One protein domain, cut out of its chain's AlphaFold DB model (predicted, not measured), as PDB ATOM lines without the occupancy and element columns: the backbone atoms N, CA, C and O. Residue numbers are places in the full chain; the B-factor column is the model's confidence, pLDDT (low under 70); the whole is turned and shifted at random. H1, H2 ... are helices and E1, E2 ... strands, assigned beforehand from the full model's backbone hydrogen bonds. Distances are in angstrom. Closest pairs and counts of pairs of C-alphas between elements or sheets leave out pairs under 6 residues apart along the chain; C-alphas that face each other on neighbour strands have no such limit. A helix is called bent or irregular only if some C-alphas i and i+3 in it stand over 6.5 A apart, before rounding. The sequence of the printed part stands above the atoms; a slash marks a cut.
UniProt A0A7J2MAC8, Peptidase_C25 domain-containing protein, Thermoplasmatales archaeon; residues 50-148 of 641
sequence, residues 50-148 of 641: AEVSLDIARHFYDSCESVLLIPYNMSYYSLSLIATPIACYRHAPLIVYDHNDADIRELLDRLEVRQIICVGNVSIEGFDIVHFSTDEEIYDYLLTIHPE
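What this domain is: This is residues 50 to 148 of the 641 residues of the protein "Peptidase_C25 domain-containing protein" of Thermoplasmatales archaeon (UniProt A0A7J2MAC8). A strongly twisted sheet of four parallel strands makes the core, with H2 packed along one face and H3 over the other. H1 sits beside edge strand E2 and next to H3, while H4 lies side by side with H2. The 99 printed residues hold H1 E1 H2 E2 H3 E3 E4 H4, and the sheet's order is E2 E1 E3 E4. The class is mixed, helices and strands; the whole is compact, radius of gyration of the C-alphas 12.5 A, spanning 31 by 28 by 23 A.

Where its parts are: Start with the sheet: E1 is residues 66 to 71, 16.5 A long, from C-alpha 66 at (5.083, 29.417, 42.496); E2 is 94 to 97, E3 115 to 119 and E4 128 to 132. H2, residues 74 to 89, runs 24.0 A. H1 is 50 to 60, 15.9 A; H3 is 101 to 110, 14.2 A; H4 is 135 to 145, 15.6 A, ending at C-alpha 145 at (8.881, 28.600, 54.923).

How they stand to each other: Look at N 95 and O 68, 2.8 A, for E2 and E1; N 69 and O 117, 2.8 A, for E1 and E3; N 118 and O 130, 2.8 A, for E3 and E4. H2 lies over E1 and E3 at a height over the sheet of 7.3 A; its closest C-alphas to E1 are Ala 87 and Leu 68, 5.7 A. H3 is on the opposite face, height 9.9 A, over E1 and only just not over E2, on which 2 of its C-alphas fall. E1, H2, E2 form a strand-helix-strand unit, two parallel neighbour strands with a helix between; E2, H3, E3 form a split one, with E1 between its strands; both crossovers are right-handed. H1 stands at the sheet's level, its Ala 50 C-alpha 4.7 A from that of Val 96 in E2, and touches H3, closest C-alphas Arg 58 and Leu 107, 7.2 A. H4 only grazes the sheet but touches H2, closest C-alphas Ile 138 and Ala 83, 6.0 A, at a shallow tilt of 6 degrees, the same way. Every O i to N i+4 pair is within hydrogen-bond range in H1, H3 and H4; in H2 6 of 12 are, beside 10 of 13 O i to N i+3 pairs. H2 is irregular, with C-alphas 75 and 78 7.6 A apart, and has a kink of 48 degrees near residue 81.

The domain as a whole: The C-alphas farthest apart, Ala 102 and Glu 148, are 37.3 A apart. The printed part has no cut; E3 to E4 is a short link, the others are tight. Mean pLDDT of the printed part is 94.9, and no printed residue is under 70.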
ATOM      1  N   ALA A  50      -8.040  17.191  38.106       96.44
ATOM      2  CA  ALA A  50      -7.118  17.902  37.220       96.44
ATOM      3  C   ALA A  50      -7.760  19.157  36.608       96.44
ATOM      4  O   ALA A  50      -7.256  20.262  36.817       96.44
ATOM      5  N   GLU A  51      -8.907  19.010  35.937       96.75
ATOM      6  CA  GLU A  51      -9.649  20.124  35.320       96.75
ATOM      7  C   GLU A  51     -10.040  21.186  36.354       96.75
ATOM      8  O   GLU A  51      -9.779  22.376  36.174       96.75
ATOM      9  N   VAL A  52     -10.606  20.747  37.480       97.31
ATOM     10  CA  VAL A  52     -11.101  21.632  38.538       97.31
ATOM     11  C   VAL A  52      -9.962  22.414  39.192       97.31
ATOM     12  O   VAL A  52     -10.120  23.607  39.448       97.31
ATOM     13  N   SER A  53      -8.802  21.787  39.424       97.62
ATOM     14  CA  SER A  53      -7.636  22.487  39.982       97.62
ATOM     15  C   SER A  53      -7.150  23.619  39.069       97.62
ATOM     16  O   SER A  53      -6.865  24.721  39.548       97.62
ATOM     17  N   LEU A  54      -7.142  23.388  37.749       97.94
ATOM     18  CA  LEU A  54      -6.781  24.399  36.759       97.94
ATOM     19  C   LEU A  54      -7.816  25.525  36.718       97.94
ATOM     20  O   LEU A  54      -7.438  26.692  36.741       97.94
ATOM     21  N   ASP A  55      -9.111  25.211  36.703       97.25
ATOM     22  CA  ASP A  55     -10.169  26.224  36.609       97.25
ATOM     23  C   ASP A  55     -10.275  27.106  37.858       97.25
ATOM     24  O   ASP A  55     -10.473  28.320  37.746       97.25
ATOM     25  N   ILE A  56     -10.072  26.531  39.046       96.19
ATOM     26  CA  ILE A  56      -9.985  27.285  40.303       96.19
ATOM     27  C   ILE A  56      -8.769  28.211  40.274       96.19
ATOM     28  O   ILE A  56      -8.910  29.409  40.531       96.19
ATOM     29  N   ALA A  57      -7.592  27.698  39.901       97.12
ATOM     30  CA  ALA A  57      -6.399  28.526  39.756       97.12
ATOM     31  C   ALA A  57      -6.631  29.650  38.734       97.12
ATOM     32  O   ALA A  57      -6.277  30.803  38.981       97.12
ATOM     33  N   ARG A  58      -7.317  29.345  37.624       96.25
ATOM     34  CA  ARG A  58      -7.643  30.324  36.588       96.25
ATOM     35  C   ARG A  58      -8.552  31.444  37.080       96.25
ATOM     36  O   ARG A  58      -8.485  32.547  36.532       96.25
ATOM     37  N   HIS A  59      -9.432  31.137  38.023       95.38
ATOM     38  CA  HIS A  59     -10.455  32.049  38.510       95.38
ATOM     39  C   HIS A  59      -9.969  32.939  39.656       95.38
ATOM     40  O   HIS A  59     -10.300  34.120  39.676       95.38
ATOM     41  N   PHE A  60      -9.213  32.376  40.601       94.06
ATOM     42  CA  PHE A  60      -8.834  33.073  41.835       94.06
ATOM     43  C   PHE A  60      -7.439  33.708  41.798       94.06
ATOM     44  O   PHE A  60      -7.134  34.515  42.676       94.06
ATOM     45  N   TYR A  61      -6.604  33.369  40.811       95.00
ATOM     46  CA  TYR A  61      -5.252  33.910  40.682       95.00
ATOM     47  C   TYR A  61      -5.096  34.707  39.388       95.00
ATOM     48  O   TYR A  61      -5.319  34.193  38.289       95.00
ATOM     49  N   ASP A  62      -4.640  35.949  39.542       93.94
ATOM     50  CA  ASP A  62      -4.193  36.789  38.429       93.94
ATOM     51  C   ASP A  62      -2.722  36.503  38.086       93.94
ATOM     52  O   ASP A  62      -2.366  36.411  36.914       93.94
ATOM     53  N   SER A  63      -1.879  36.308  39.105       95.00
ATOM     54  CA  SER A  63      -0.486  35.867  38.987       95.00
ATOM     55  C   SER A  63      -0.017  35.163  40.265       95.00
ATOM     56  O   SER A  63      -0.614  35.334  41.334       95.00
ATOM     57  N   CYS A  64       1.047  34.360  40.178       94.88
ATOM     58  CA  CYS A  64       1.701  33.767  41.348       94.88
ATOM     59  C   CYS A  64       3.187  33.463  41.094       94.88
ATOM     60  O   CYS A  64       3.607  33.186  39.977       94.88
ATOM     61  N   GLU A  65       4.007  33.504  42.150       93.25
ATOM     62  CA  GLU A  65       5.445  33.202  42.039       93.25
ATOM     63  C   GLU A  65       5.699  31.706  41.801       93.25
ATOM     64  O   GLU A  65       6.573  31.326  41.015       93.25
ATOM     65  N   SER A  66       4.930  30.866  42.493       95.00
ATOM     66  CA  SER A  66       5.083  29.417  42.496       95.00
ATOM     67  C   SER A  66       3.741  28.700  42.486       95.00
ATOM     68  O   SER A  66       2.740  29.250  42.947       95.00
ATOM     69  N   VAL A  67       3.750  27.444  42.039       97.50
ATOM     70  CA  VAL A  67       2.627  26.501  42.171       97.50
ATOM     71  C   VAL A  67       3.070  25.253  42.928       97.50
ATOM     72  O   VAL A  67       4.244  24.881  42.855       97.50
ATOM     73  N   LEU A  68       2.137  24.589  43.615       97.88
ATOM     74  CA  LEU A  68       2.341  23.226  44.107       97.88
ATOM     75  C   LEU A  68       1.726  22.248  43.102       97.88
ATOM     76  O   LEU A  68       0.516  22.259  42.902       97.88
ATOM     77  N   LEU A  69       2.543  21.405  42.484       97.88
ATOM     78  CA  LEU A  69       2.119  20.367  41.551       97.88
ATOM     79  C   LEU A  69       2.091  19.011  42.263       97.88
ATOM     80  O   LEU A  69       3.116  18.566  42.786       97.88
ATOM     81  N   ILE A  70       0.932  18.348  42.265       97.00
ATOM     82  CA  ILE A  70       0.765  17.016  42.861       97.00
ATOM     83  C   ILE A  70       0.305  15.982  41.816       97.00
ATOM     84  O   ILE A  70      -0.589  16.280  41.023       97.00
ATOM     85  N   PRO A  71       0.868  14.761  41.786       95.50
ATOM     86  CA  PRO A  71       0.404  13.700  40.892       95.50
ATOM     87  C   PRO A  71      -0.972  13.157  41.295       95.50
ATOM     88  O   PRO A  71      -1.216  12.878  42.470       95.50
ATOM     89  N   TYR A  72      -1.846  12.907  40.320       93.62
ATOM     90  CA  TYR A  72      -3.139  12.259  40.541       93.62
ATOM     91  C   TYR A  72      -3.003  10.732  40.628       93.62
ATOM     92  O   TYR A  72      -3.457   9.983  39.767       93.62
ATOM     93  N   ASN A  73      -2.323  10.240  41.664       88.19
ATOM     94  CA  ASN A  73      -2.259   8.808  41.945       88.19
ATOM     95  C   ASN A  73      -2.040   8.506  43.431       88.19
ATOM     96  O   ASN A  73      -1.465   9.296  44.179       88.19
ATOM     97  N   MET A  74      -2.457   7.308  43.846       88.25
ATOM     98  CA  MET A  74      -2.355   6.897  45.246       88.25
ATOM     99  C   MET A  74      -0.921   6.639  45.717       88.25
ATOM    100  O   MET A  74      -0.657   6.734  46.912       88.25
ATOM    101  N   SER A  75       0.024   6.359  44.812       90.88
ATOM    102  CA  SER A  75       1.429   6.135  45.181       90.88
ATOM    103  C   SER A  75       2.082   7.378  45.788       90.88
ATOM    104  O   SER A  75       2.979   7.241  46.616       90.88
ATOM    105  N   TYR A  76       1.608   8.575  45.426       93.06
ATOM    106  CA  TYR A  76       2.066   9.848  45.987       93.06
ATOM    107  C   TYR A  76       1.063  10.492  46.952       93.06
ATOM    108  O   TYR A  76       1.297  11.619  47.387       93.06
ATOM    109  N   TYR A  77      -0.034   9.815  47.317       93.56
ATOM    110  CA  TYR A  77      -1.085  10.416  48.147       93.56
ATOM    111  C   TYR A  77      -0.564  10.849  49.525       93.56
ATOM    112  O   TYR A  77      -0.810  11.981  49.927       93.56
ATOM    113  N   SER A  78       0.239  10.013  50.201       95.06
ATOM    114  CA  SER A  78       0.855  10.368  51.495       95.06
ATOM    115  C   SER A  78       1.706  11.638  51.397       95.06
ATOM    116  O   SER A  78       1.491  12.579  52.155       95.06
ATOM    117  N   LEU A  79       2.617  11.702  50.415       96.50
ATOM    118  CA  LEU A  79       3.468  12.878  50.193       96.50
ATOM    119  C   LEU A  79       2.642  14.115  49.824       96.50
ATOM    120  O   LEU A  79       2.899  15.205  50.324       96.50
ATOM    121  N   SER A  80       1.619  13.950  48.986       96.31
ATOM    122  CA  SER A  80       0.734  15.047  48.576       96.31
ATOM    123  C   SER A  80      -0.055  15.598  49.762       96.31
ATOM    124  O   SER A  80      -0.196  16.815  49.896       96.31
ATOM    125  N   LEU A  81      -0.513  14.722  50.660       96.00
ATOM    126  CA  LEU A  81      -1.229  15.098  51.874       96.00
ATOM    127  C   LEU A  81      -0.368  16.002  52.766       96.00
ATOM    128  O   LEU A  81      -0.809  17.088  53.142       96.00
ATOM    129  N   ILE A  82       0.873  15.597  53.053       97.06
ATOM    130  CA  ILE A  82       1.781  16.383  53.903       97.06
ATOM    131  C   ILE A  82       2.366  17.609  53.192       97.06
ATOM    132  O   ILE A  82       2.711  18.575  53.864       97.06
ATOM    133  N   ALA A  83       2.442  17.618  51.857       97.50
ATOM    134  CA  ALA A  83       2.910  18.768  51.080       97.50
ATOM    135  C   ALA A  83       1.834  19.841  50.877       97.50
ATOM    136  O   ALA A  83       2.172  21.000  50.654       97.50
ATOM    137  N   THR A  84       0.547  19.492  50.955       96.94
ATOM    138  CA  THR A  84      -0.563  20.428  50.691       96.94
ATOM    139  C   THR A  84      -0.469  21.745  51.488       96.94
ATOM    140  O   THR A  84      -0.700  22.798  50.890       96.94
ATOM    141  N   PRO A  85      -0.062  21.763  52.777       96.88
ATOM    142  CA  PRO A  85       0.146  23.014  53.510       96.88
ATOM    143  C   PRO A  85       1.155  23.987  52.880       96.88
ATOM    144  O   PRO A  85       1.010  25.198  53.048       96.88
ATOM    145  N   ILE A  86       2.114  23.503  52.078       97.00
ATOM    146  CA  ILE A  86       3.051  24.359  51.332       97.00
ATOM    147  C   ILE A  86       2.290  25.339  50.435       97.00
ATOM    148  O   ILE A  86       2.645  26.517  50.382       97.00
ATOM    149  N   ALA A  87       1.226  24.881  49.764       95.94
ATOM    150  CA  ALA A  87       0.413  25.733  48.900       95.94
ATOM    151  C   ALA A  87      -0.212  26.895  49.687       95.94
ATOM    152  O   ALA A  87      -0.186  28.042  49.238       95.94
ATOM    153  N   CYS A  88      -0.696  26.625  50.902       93.81
ATOM    154  CA  CYS A  88      -1.293  27.643  51.760       93.81
ATOM    155  C   CYS A  88      -0.255  28.670  52.233       93.81
ATOM    156  O   CYS A  88      -0.479  29.873  52.074       93.81
ATOM    157  N   TYR A  89       0.896  28.215  52.741       94.44
ATOM    158  CA  TYR A  89       1.945  29.091  53.283       94.44
ATOM    159  C   TYR A  89       2.714  29.872  52.212       94.44
ATOM    160  O   TYR A  89       3.216  30.962  52.479       94.44
ATOM    161  N   ARG A  90       2.768  29.365  50.975       93.44
ATOM    162  CA  ARG A  90       3.333  30.084  49.819       93.44
ATOM    163  C   ARG A  90       2.305  30.918  49.056       93.44
ATOM    164  O   ARG A  90       2.683  31.582  48.095       93.44
ATOM    165  N   HIS A  91       1.029  30.874  49.452       92.38
ATOM    166  CA  HIS A  91      -0.082  31.462  48.696       92.38
ATOM    167  C   HIS A  91      -0.074  31.032  47.220       92.38
ATOM    168  O   HIS A  91      -0.305  31.829  46.314       92.38
ATOM    169  N   ALA A  92       0.224  29.757  46.990       95.06
ATOM    170  CA  ALA A  92       0.369  29.149  45.679       95.06
ATOM    171  C   ALA A  92      -0.881  28.324  45.340       95.06
ATOM    172  O   ALA A  92      -1.420  27.656  46.227       95.06
ATOM    173  N   PRO A  93      -1.345  28.312  44.078       97.06
ATOM    174  CA  PRO A  93      -2.370  27.367  43.669       97.06
ATOM    175  C   PRO A  93      -1.810  25.937  43.710       97.06
ATOM    176  O   PRO A  93      -0.644  25.693  43.376       97.06
ATOM    177  N   LEU A  94      -2.662  24.993  44.113       97.00
ATOM    178  CA  LEU A  94      -2.397  23.559  44.045       97.00
ATOM    179  C   LEU A  94      -2.963  23.022  42.732       97.00
ATOM    180  O   LEU A  94      -4.163  23.126  42.482       97.00
ATOM    181  N   ILE A  95      -2.091  22.454  41.907       97.88
ATOM    182  CA  ILE A  95      -2.405  21.933  40.580       97.88
ATOM    183  C   ILE A  95      -2.259  20.417  40.593       97.88
ATOM    184  O   ILE A  95      -1.254  19.877  41.061       97.88
ATOM    185  N   VAL A  96      -3.267  19.728  40.068       97.00
ATOM    186  CA  VAL A  96      -3.285  18.270  39.973       97.00
ATOM    187  C   VAL A  96      -2.791  17.846  38.589       97.00
ATOM    188  O   VAL A  96      -3.324  18.276  37.564       97.00
ATOM    189  N   TYR A  97      -1.761  17.001  38.574       96.88
ATOM    190  CA  TYR A  97      -1.175  16.430  37.367       96.88
ATOM    191  C   TYR A  97      -1.804  15.077  37.032       96.88
ATOM    192  O   TYR A  97      -1.657  14.116  37.790       96.88
ATOM    193  N   ASP A  98      -2.429  14.993  35.863       95.88
ATOM    194  CA  ASP A  98      -2.982  13.772  35.272       95.88
ATOM    195  C   ASP A  98      -2.678  13.738  33.764       95.88
ATOM    196  O   ASP A  98      -3.568  13.740  32.917       95.88
ATOM    197  N   HIS A  99      -1.385  13.810  33.418       94.31
ATOM    198  CA  HIS A  99      -0.900  13.834  32.027       94.31
ATOM    199  C   HIS A  99      -1.434  15.010  31.180       94.31
ATOM    200  O   HIS A  99      -1.581  14.918  29.961       94.31
ATOM    201  N   ASN A 100      -1.719  16.129  31.844       95.31
ATOM    202  CA  ASN A 100      -2.284  17.370  31.313       95.31
ATOM    203  C   ASN A 100      -1.215  18.465  31.134       95.31
ATOM    204  O   ASN A 100      -1.437  19.641  31.433       95.31
ATOM    205  N   ASP A 101      -0.033  18.081  30.647       95.50
ATOM    206  CA  ASP A 101       1.155  18.935  30.518       95.50
ATOM    207  C   ASP A 101       0.884  20.241  29.750       95.50
ATOM    208  O   ASP A 101       1.357  21.310  30.138       95.50
ATOM    209  N   ALA A 102       0.105  20.161  28.665       95.62
ATOM    210  CA  ALA A 102      -0.220  21.310  27.823       95.62
ATOM    211  C   ALA A 102      -1.077  22.350  28.564       95.62
ATOM    212  O   ALA A 102      -0.758  23.539  28.526       95.62
ATOM    213  N   ASP A 103      -2.115  21.902  29.275       96.94
ATOM    214  CA  ASP A 103      -3.028  22.786  30.008       96.94
ATOM    215  C   ASP A 103      -2.344  23.425  31.220       96.94
ATOM    216  O   ASP A 103      -2.566  24.602  31.520       96.94
ATOM    217  N   ILE A 104      -1.480  22.661  31.900       97.38
ATOM    218  CA  ILE A 104      -0.649  23.179  32.988       97.38
ATOM    219  C   ILE A 104       0.276  24.259  32.440       97.38
ATOM    220  O   ILE A 104       0.297  25.357  32.984       97.38
ATOM    221  N   ARG A 105       0.998  24.001  31.346       96.00
ATOM    222  CA  ARG A 105       1.912  24.988  30.756       96.00
ATOM    223  C   ARG A 105       1.204  26.289  30.385       96.00
ATOM    224  O   ARG A 105       1.704  27.355  30.729       96.00
ATOM    225  N   GLU A 106       0.033  26.202  29.758       96.31
ATOM    226  CA  GLU A 106      -0.784  27.381  29.452       96.31
ATOM    227  C   GLU A 106      -1.131  28.173  30.722       96.31
ATOM    228  O   GLU A 106      -1.016  29.400  30.745       96.31
ATOM    229  N   LEU A 107      -1.522  27.481  31.798       97.25
ATOM    230  CA  LEU A 107      -1.808  28.119  33.080       97.25
ATOM    231  C   LEU A 107      -0.567  28.794  33.680       97.25
ATOM    232  O   LEU A 107      -0.668  29.929  34.144       97.25
ATOM    233  N   LEU A 108       0.581  28.113  33.688       96.38
ATOM    234  CA  LEU A 108       1.822  28.633  34.267       96.38
ATOM    235  C   LEU A 108       2.306  29.886  33.532       96.38
ATOM    236  O   LEU A 108       2.667  30.866  34.185       96.38
ATOM    237  N   ASP A 109       2.248  29.877  32.197       94.94
ATOM    238  CA  ASP A 109       2.577  31.038  31.367       94.94
ATOM    239  C   ASP A 109       1.625  32.208  31.666       94.94
ATOM    240  O   ASP A 109       2.063  33.348  31.825       94.94
ATOM    241  N   ARG A 110       0.321  31.929  31.803       96.00
ATOM    242  CA  ARG A 110      -0.702  32.938  32.117       96.00
ATOM    243  C   ARG A 110      -0.512  33.571  33.495       96.00
ATOM    244  O   ARG A 110      -0.767  34.759  33.650       96.00
ATOM    245  N   LEU A 111      -0.125  32.773  34.489       96.44
ATOM    246  CA  LEU A 111       0.068  33.214  35.873       96.44
ATOM    247  C   LEU A 111       1.476  33.774  36.142       96.44
ATOM    248  O   LEU A 111       1.757  34.163  37.276       96.44
ATOM    249  N   GLU A 112       2.339  33.830  35.121       95.38
ATOM    250  CA  GLU A 112       3.732  34.290  35.205       95.38
ATOM    251  C   GLU A 112       4.574  33.511  36.239       95.38
ATOM    252  O   GLU A 112       5.437  34.073  36.927       95.38
ATOM    253  N   VAL A 113       4.334  32.198  36.344       95.38
ATOM    254  CA  VAL A 113       4.972  31.320  37.337       95.38
ATOM    255  C   VAL A 113       6.464  31.172  37.062       95.38
ATOM    256  O   VAL A 113       6.886  30.927  35.933       95.38
ATOM    257  N   ARG A 114       7.277  31.264  38.119       89.75
ATOM    258  CA  ARG A 114       8.741  31.126  38.031       89.75
ATOM    259  C   ARG A 114       9.255  29.778  38.503       89.75
ATOM    260  O   ARG A 114      10.276  29.320  38.000       89.75
ATOM    261  N   GLN A 115       8.576  29.175  39.472       93.69
ATOM    262  CA  GLN A 115       9.008  27.935  40.105       93.69
ATOM    263  C   GLN A 115       7.839  26.971  40.288       93.69
ATOM    264  O   GLN A 115       6.763  27.350  40.752       93.69
ATOM    265  N   ILE A 116       8.078  25.700  39.989       96.62
ATOM    266  CA  ILE A 116       7.167  24.608  40.316       96.62
ATOM    267  C   ILE A 116       7.718  23.885  41.541       96.62
ATOM    268  O   ILE A 116       8.861  23.429  41.549       96.62
ATOM    269  N   ILE A 117       6.896  23.752  42.572       97.00
ATOM    270  CA  ILE A 117       7.159  22.864  43.699       97.00
ATOM    271  C   ILE A 117       6.404  21.574  43.398       97.00
ATOM    272  O   ILE A 117       5.181  21.593  43.309       97.00
ATOM    273  N   CYS A 118       7.102  20.466  43.181       97.00
ATOM    274  CA  CYS A 118       6.518  19.228  42.679       97.00
ATOM    275  C   CYS A 118       6.650  18.097  43.695       97.00
ATOM    276  O   CYS A 118       7.754  17.756  44.118       97.00
ATOM    277  N   VAL A 119       5.537  17.438  44.008       96.75
ATOM    278  CA  VAL A 119       5.565  16.134  44.678       96.75
ATOM    279  C   VAL A 119       5.858  15.053  43.637       96.75
ATOM    280  O   VAL A 119       5.249  15.015  42.569       96.75
ATOM    281  N   GLY A 120       6.802  14.165  43.929       92.75
ATOM    282  CA  GLY A 120       7.260  13.145  42.994       92.75
ATOM    283  C   GLY A 120       8.143  13.707  41.876       92.75
ATOM    284  O   GLY A 120       8.820  14.723  42.026       92.75
ATOM    285  N   ASN A 121       8.170  13.012  40.741       90.50
ATOM    286  CA  ASN A 121       9.136  13.220  39.658       90.50
ATOM    287  C   ASN A 121       8.511  13.751  38.353       90.50
ATOM    288  O   ASN A 121       9.027  13.476  37.270       90.50
ATOM    289  N   VAL A 122       7.410  14.499  38.440       91.06
ATOM    290  CA  VAL A 122       6.748  15.083  37.263       91.06
ATOM    291  C   VAL A 122       7.555  16.269  36.736       91.06
ATOM    292  O   VAL A 122       7.812  17.223  37.464       91.06
ATOM    293  N   SER A 123       7.934  16.236  35.460       88.06
ATOM    294  CA  SER A 123       8.662  17.327  34.805       88.06
ATOM    295  C   SER A 123       7.784  18.041  33.784       88.06
ATOM    296  O   SER A 123       7.261  17.398  32.882       88.06
ATOM    297  N   ILE A 124       7.696  19.370  33.878       90.31
ATOM    298  CA  ILE A 124       7.083  20.233  32.861       90.31
ATOM    299  C   ILE A 124       8.194  20.992  32.131       90.31
ATOM    300  O   ILE A 124       9.017  21.670  32.746       90.31
ATOM    301  N   GLU A 125       8.242  20.865  30.806       86.50
ATOM    302  CA  GLU A 125       9.298  21.478  29.999       86.50
ATOM    303  C   GLU A 125       9.276  23.014  30.097       86.50
ATOM    304  O   GLU A 125       8.248  23.648  29.861       86.50
ATOM    305  N   GLY A 126      10.439  23.614  30.371       84.12
ATOM    306  CA  GLY A 126      10.633  25.069  30.356       84.12
ATOM    307  C   GLY A 126      10.553  25.767  31.716       84.12
ATOM    308  O   GLY A 126      10.741  26.979  31.757       84.12
ATOM    309  N   PHE A 127      10.340  25.029  32.809       88.25
ATOM    310  CA  PHE A 127      10.226  25.582  34.163       88.25
ATOM    311  C   PHE A 127      11.300  25.034  35.111       88.25
ATOM    312  O   PHE A 127      11.786  23.917  34.930       88.25
ATOM    313  N   ASP A 128      11.660  25.826  36.126       90.12
ATOM    314  CA  ASP A 128      12.478  25.373  37.255       90.12
ATOM    315  C   ASP A 128      11.606  24.585  38.241       90.12
ATOM    316  O   ASP A 128      10.525  25.051  38.619       90.12
ATOM    317  N   ILE A 129      12.053  23.389  38.634       94.62
ATOM    318  CA  ILE A 129      11.248  22.446  39.420       94.62
ATOM    319  C   ILE A 129      12.023  21.963  40.641       94.62
ATOM    320  O   ILE A 129      13.094  21.363  40.527       94.62
ATOM    321  N   VAL A 130      11.432  22.168  41.816       95.12
ATOM    322  CA  VAL A 130      11.884  21.587  43.081       95.12
ATOM    323  C   VAL A 130      11.079  20.321  43.332       95.12
ATOM    324  O   VAL A 130       9.867  20.389  43.508       95.12
ATOM    325  N   HIS A 131      11.745  19.171  43.338       96.38
ATOM    326  CA  HIS A 131      11.098  17.878  43.535       96.38
ATOM    327  C   HIS A 131      11.177  17.419  44.988       96.38
ATOM    328  O   HIS A 131      12.249  17.455  45.589       96.38
ATOM    329  N   PHE A 132      10.066  16.894  45.499       96.81
ATOM    330  CA  PHE A 132       9.993  16.203  46.781       96.81
ATOM    331  C   PHE A 132       9.665  14.730  46.581       96.81
ATOM    332  O   PHE A 132       8.608  14.377  46.058       96.81
ATOM    333  N   SER A 133      10.575  13.865  47.013       95.31
ATOM    334  CA  SER A 133      10.453  12.407  46.914       95.31
ATOM    335  C   SER A 133      10.273  11.730  48.272       95.31
ATOM    336  O   SER A 133       9.971  10.538  48.309       95.31
ATOM    337  N   THR A 134      10.468  12.456  49.377       95.94
ATOM    338  CA  THR A 134      10.370  11.909  50.738       95.94
ATOM    339  C   THR A 134       9.654  12.855  51.696       95.94
ATOM    340  O   THR A 134       9.650  14.071  51.500       95.94
ATOM    341  N   ASP A 135       9.100  12.292  52.770       95.06
ATOM    342  CA  ASP A 135       8.468  13.046  53.853       95.06
ATOM    343  C   ASP A 135       9.418  14.075  54.482       95.06
ATOM    344  O   ASP A 135       9.022  15.208  54.742       95.06
ATOM    345  N   GLU A 136      10.685  13.706  54.695       95.62
ATOM    346  CA  GLU A 136      11.674  14.579  55.340       95.62
ATOM    347  C   GLU A 136      11.981  15.831  54.516       95.62
ATOM    348  O   GLU A 136      12.048  16.918  55.085       95.62
ATOM    349  N   GLU A 137      12.087  15.712  53.188       97.25
ATOM    350  CA  GLU A 137      12.286  16.871  52.304       97.25
ATOM    351  C   GLU A 137      11.109  17.855  52.389       97.25
ATOM    352  O   GLU A 137      11.311  19.070  52.409       97.25
ATOM    353  N   ILE A 138       9.882  17.331  52.481       97.31
ATOM    354  CA  ILE A 138       8.666  18.141  52.612       97.31
ATOM    355  C   ILE A 138       8.638  18.833  53.974       97.31
ATOM    356  O   ILE A 138       8.379  20.036  54.041       97.31
ATOM    357  N   TYR A 139       8.930  18.106  55.056       96.38
ATOM    358  CA  TYR A 139       8.982  18.685  56.397       96.38
ATOM    359  C   TYR A 139      10.077  19.747  56.518       96.38
ATOM    360  O   TYR A 139       9.802  20.827  57.031       96.38
ATOM    361  N   ASP A 140      11.288  19.497  56.016       96.44
ATOM    362  CA  ASP A 140      12.371  20.488  56.025       96.44
ATOM    363  C   ASP A 140      11.982  21.759  55.258       96.44
ATOM    364  O   ASP A 140      12.237  22.876  55.724       96.44
ATOM    365  N   TYR A 141      11.315  21.607  54.111       96.56
ATOM    366  CA  TYR A 141      10.824  22.750  53.351       96.56
ATOM    367  C   TYR A 141       9.732  23.516  54.105       96.56
ATOM    368  O   TYR A 141       9.830  24.737  54.228       96.56
ATOM    369  N   LEU A 142       8.731  22.819  54.658       95.94
ATOM    370  CA  LEU A 142       7.660  23.418  55.464       95.94
ATOM    371  C   LEU A 142       8.220  24.227  56.634       95.94
ATOM    372  O   LEU A 142       7.888  25.400  56.770       95.94
ATOM    373  N   LEU A 143       9.128  23.636  57.414       95.00
ATOM    374  CA  LEU A 143       9.758  24.291  58.564       95.00
ATOM    375  C   LEU A 143      10.646  25.477  58.159       95.00
ATOM    376  O   LEU A 143      10.897  26.367  58.968       95.00
ATOM    377  N   THR A 144      11.116  25.513  56.910       95.00
ATOM    378  CA  THR A 144      11.870  26.653  56.374       95.00
ATOM    379  C   THR A 144      10.951  27.820  56.014       95.00
ATOM    380  O   THR A 144      11.294  28.972  56.281       95.00
ATOM    381  N   ILE A 145       9.802  27.549  55.389       94.56
ATOM    382  CA  ILE A 145       8.881  28.600  54.923       94.56
ATOM    383  C   ILE A 145       7.913  29.074  56.010       94.56
ATOM    384  O   ILE A 145       7.414  30.194  55.931       94.56
ATOM    385  N   HIS A 146       7.656  28.227  57.005       93.62
ATOM    386  CA  HIS A 146       6.745  28.465  58.113       93.62
ATOM    387  C   HIS A 146       7.361  27.838  59.374       93.62
ATOM    388  O   HIS A 146       7.130  26.663  59.640       93.62
ATOM    389  N   PRO A 147       8.242  28.554  60.100       89.62
ATOM    390  CA  PRO A 147       8.996  27.983  61.222       89.62
ATOM    391  C   PRO A 147       8.162  27.803  62.500       89.62
ATOM    392  O   PRO A 147       8.434  26.889  63.279       89.62
ATOM    393  N   GLU A 148       7.146  28.642  62.712       89.56
ATOM    394  CA  GLU A 148       6.212  28.548  63.842       89.56
ATOM    395  C   GLU A 148       5.101  27.555  63.488       89.56
ATOM    396  O   GLU A 148       4.306  27.804  62.597       89.56
TER     397      GLU A 148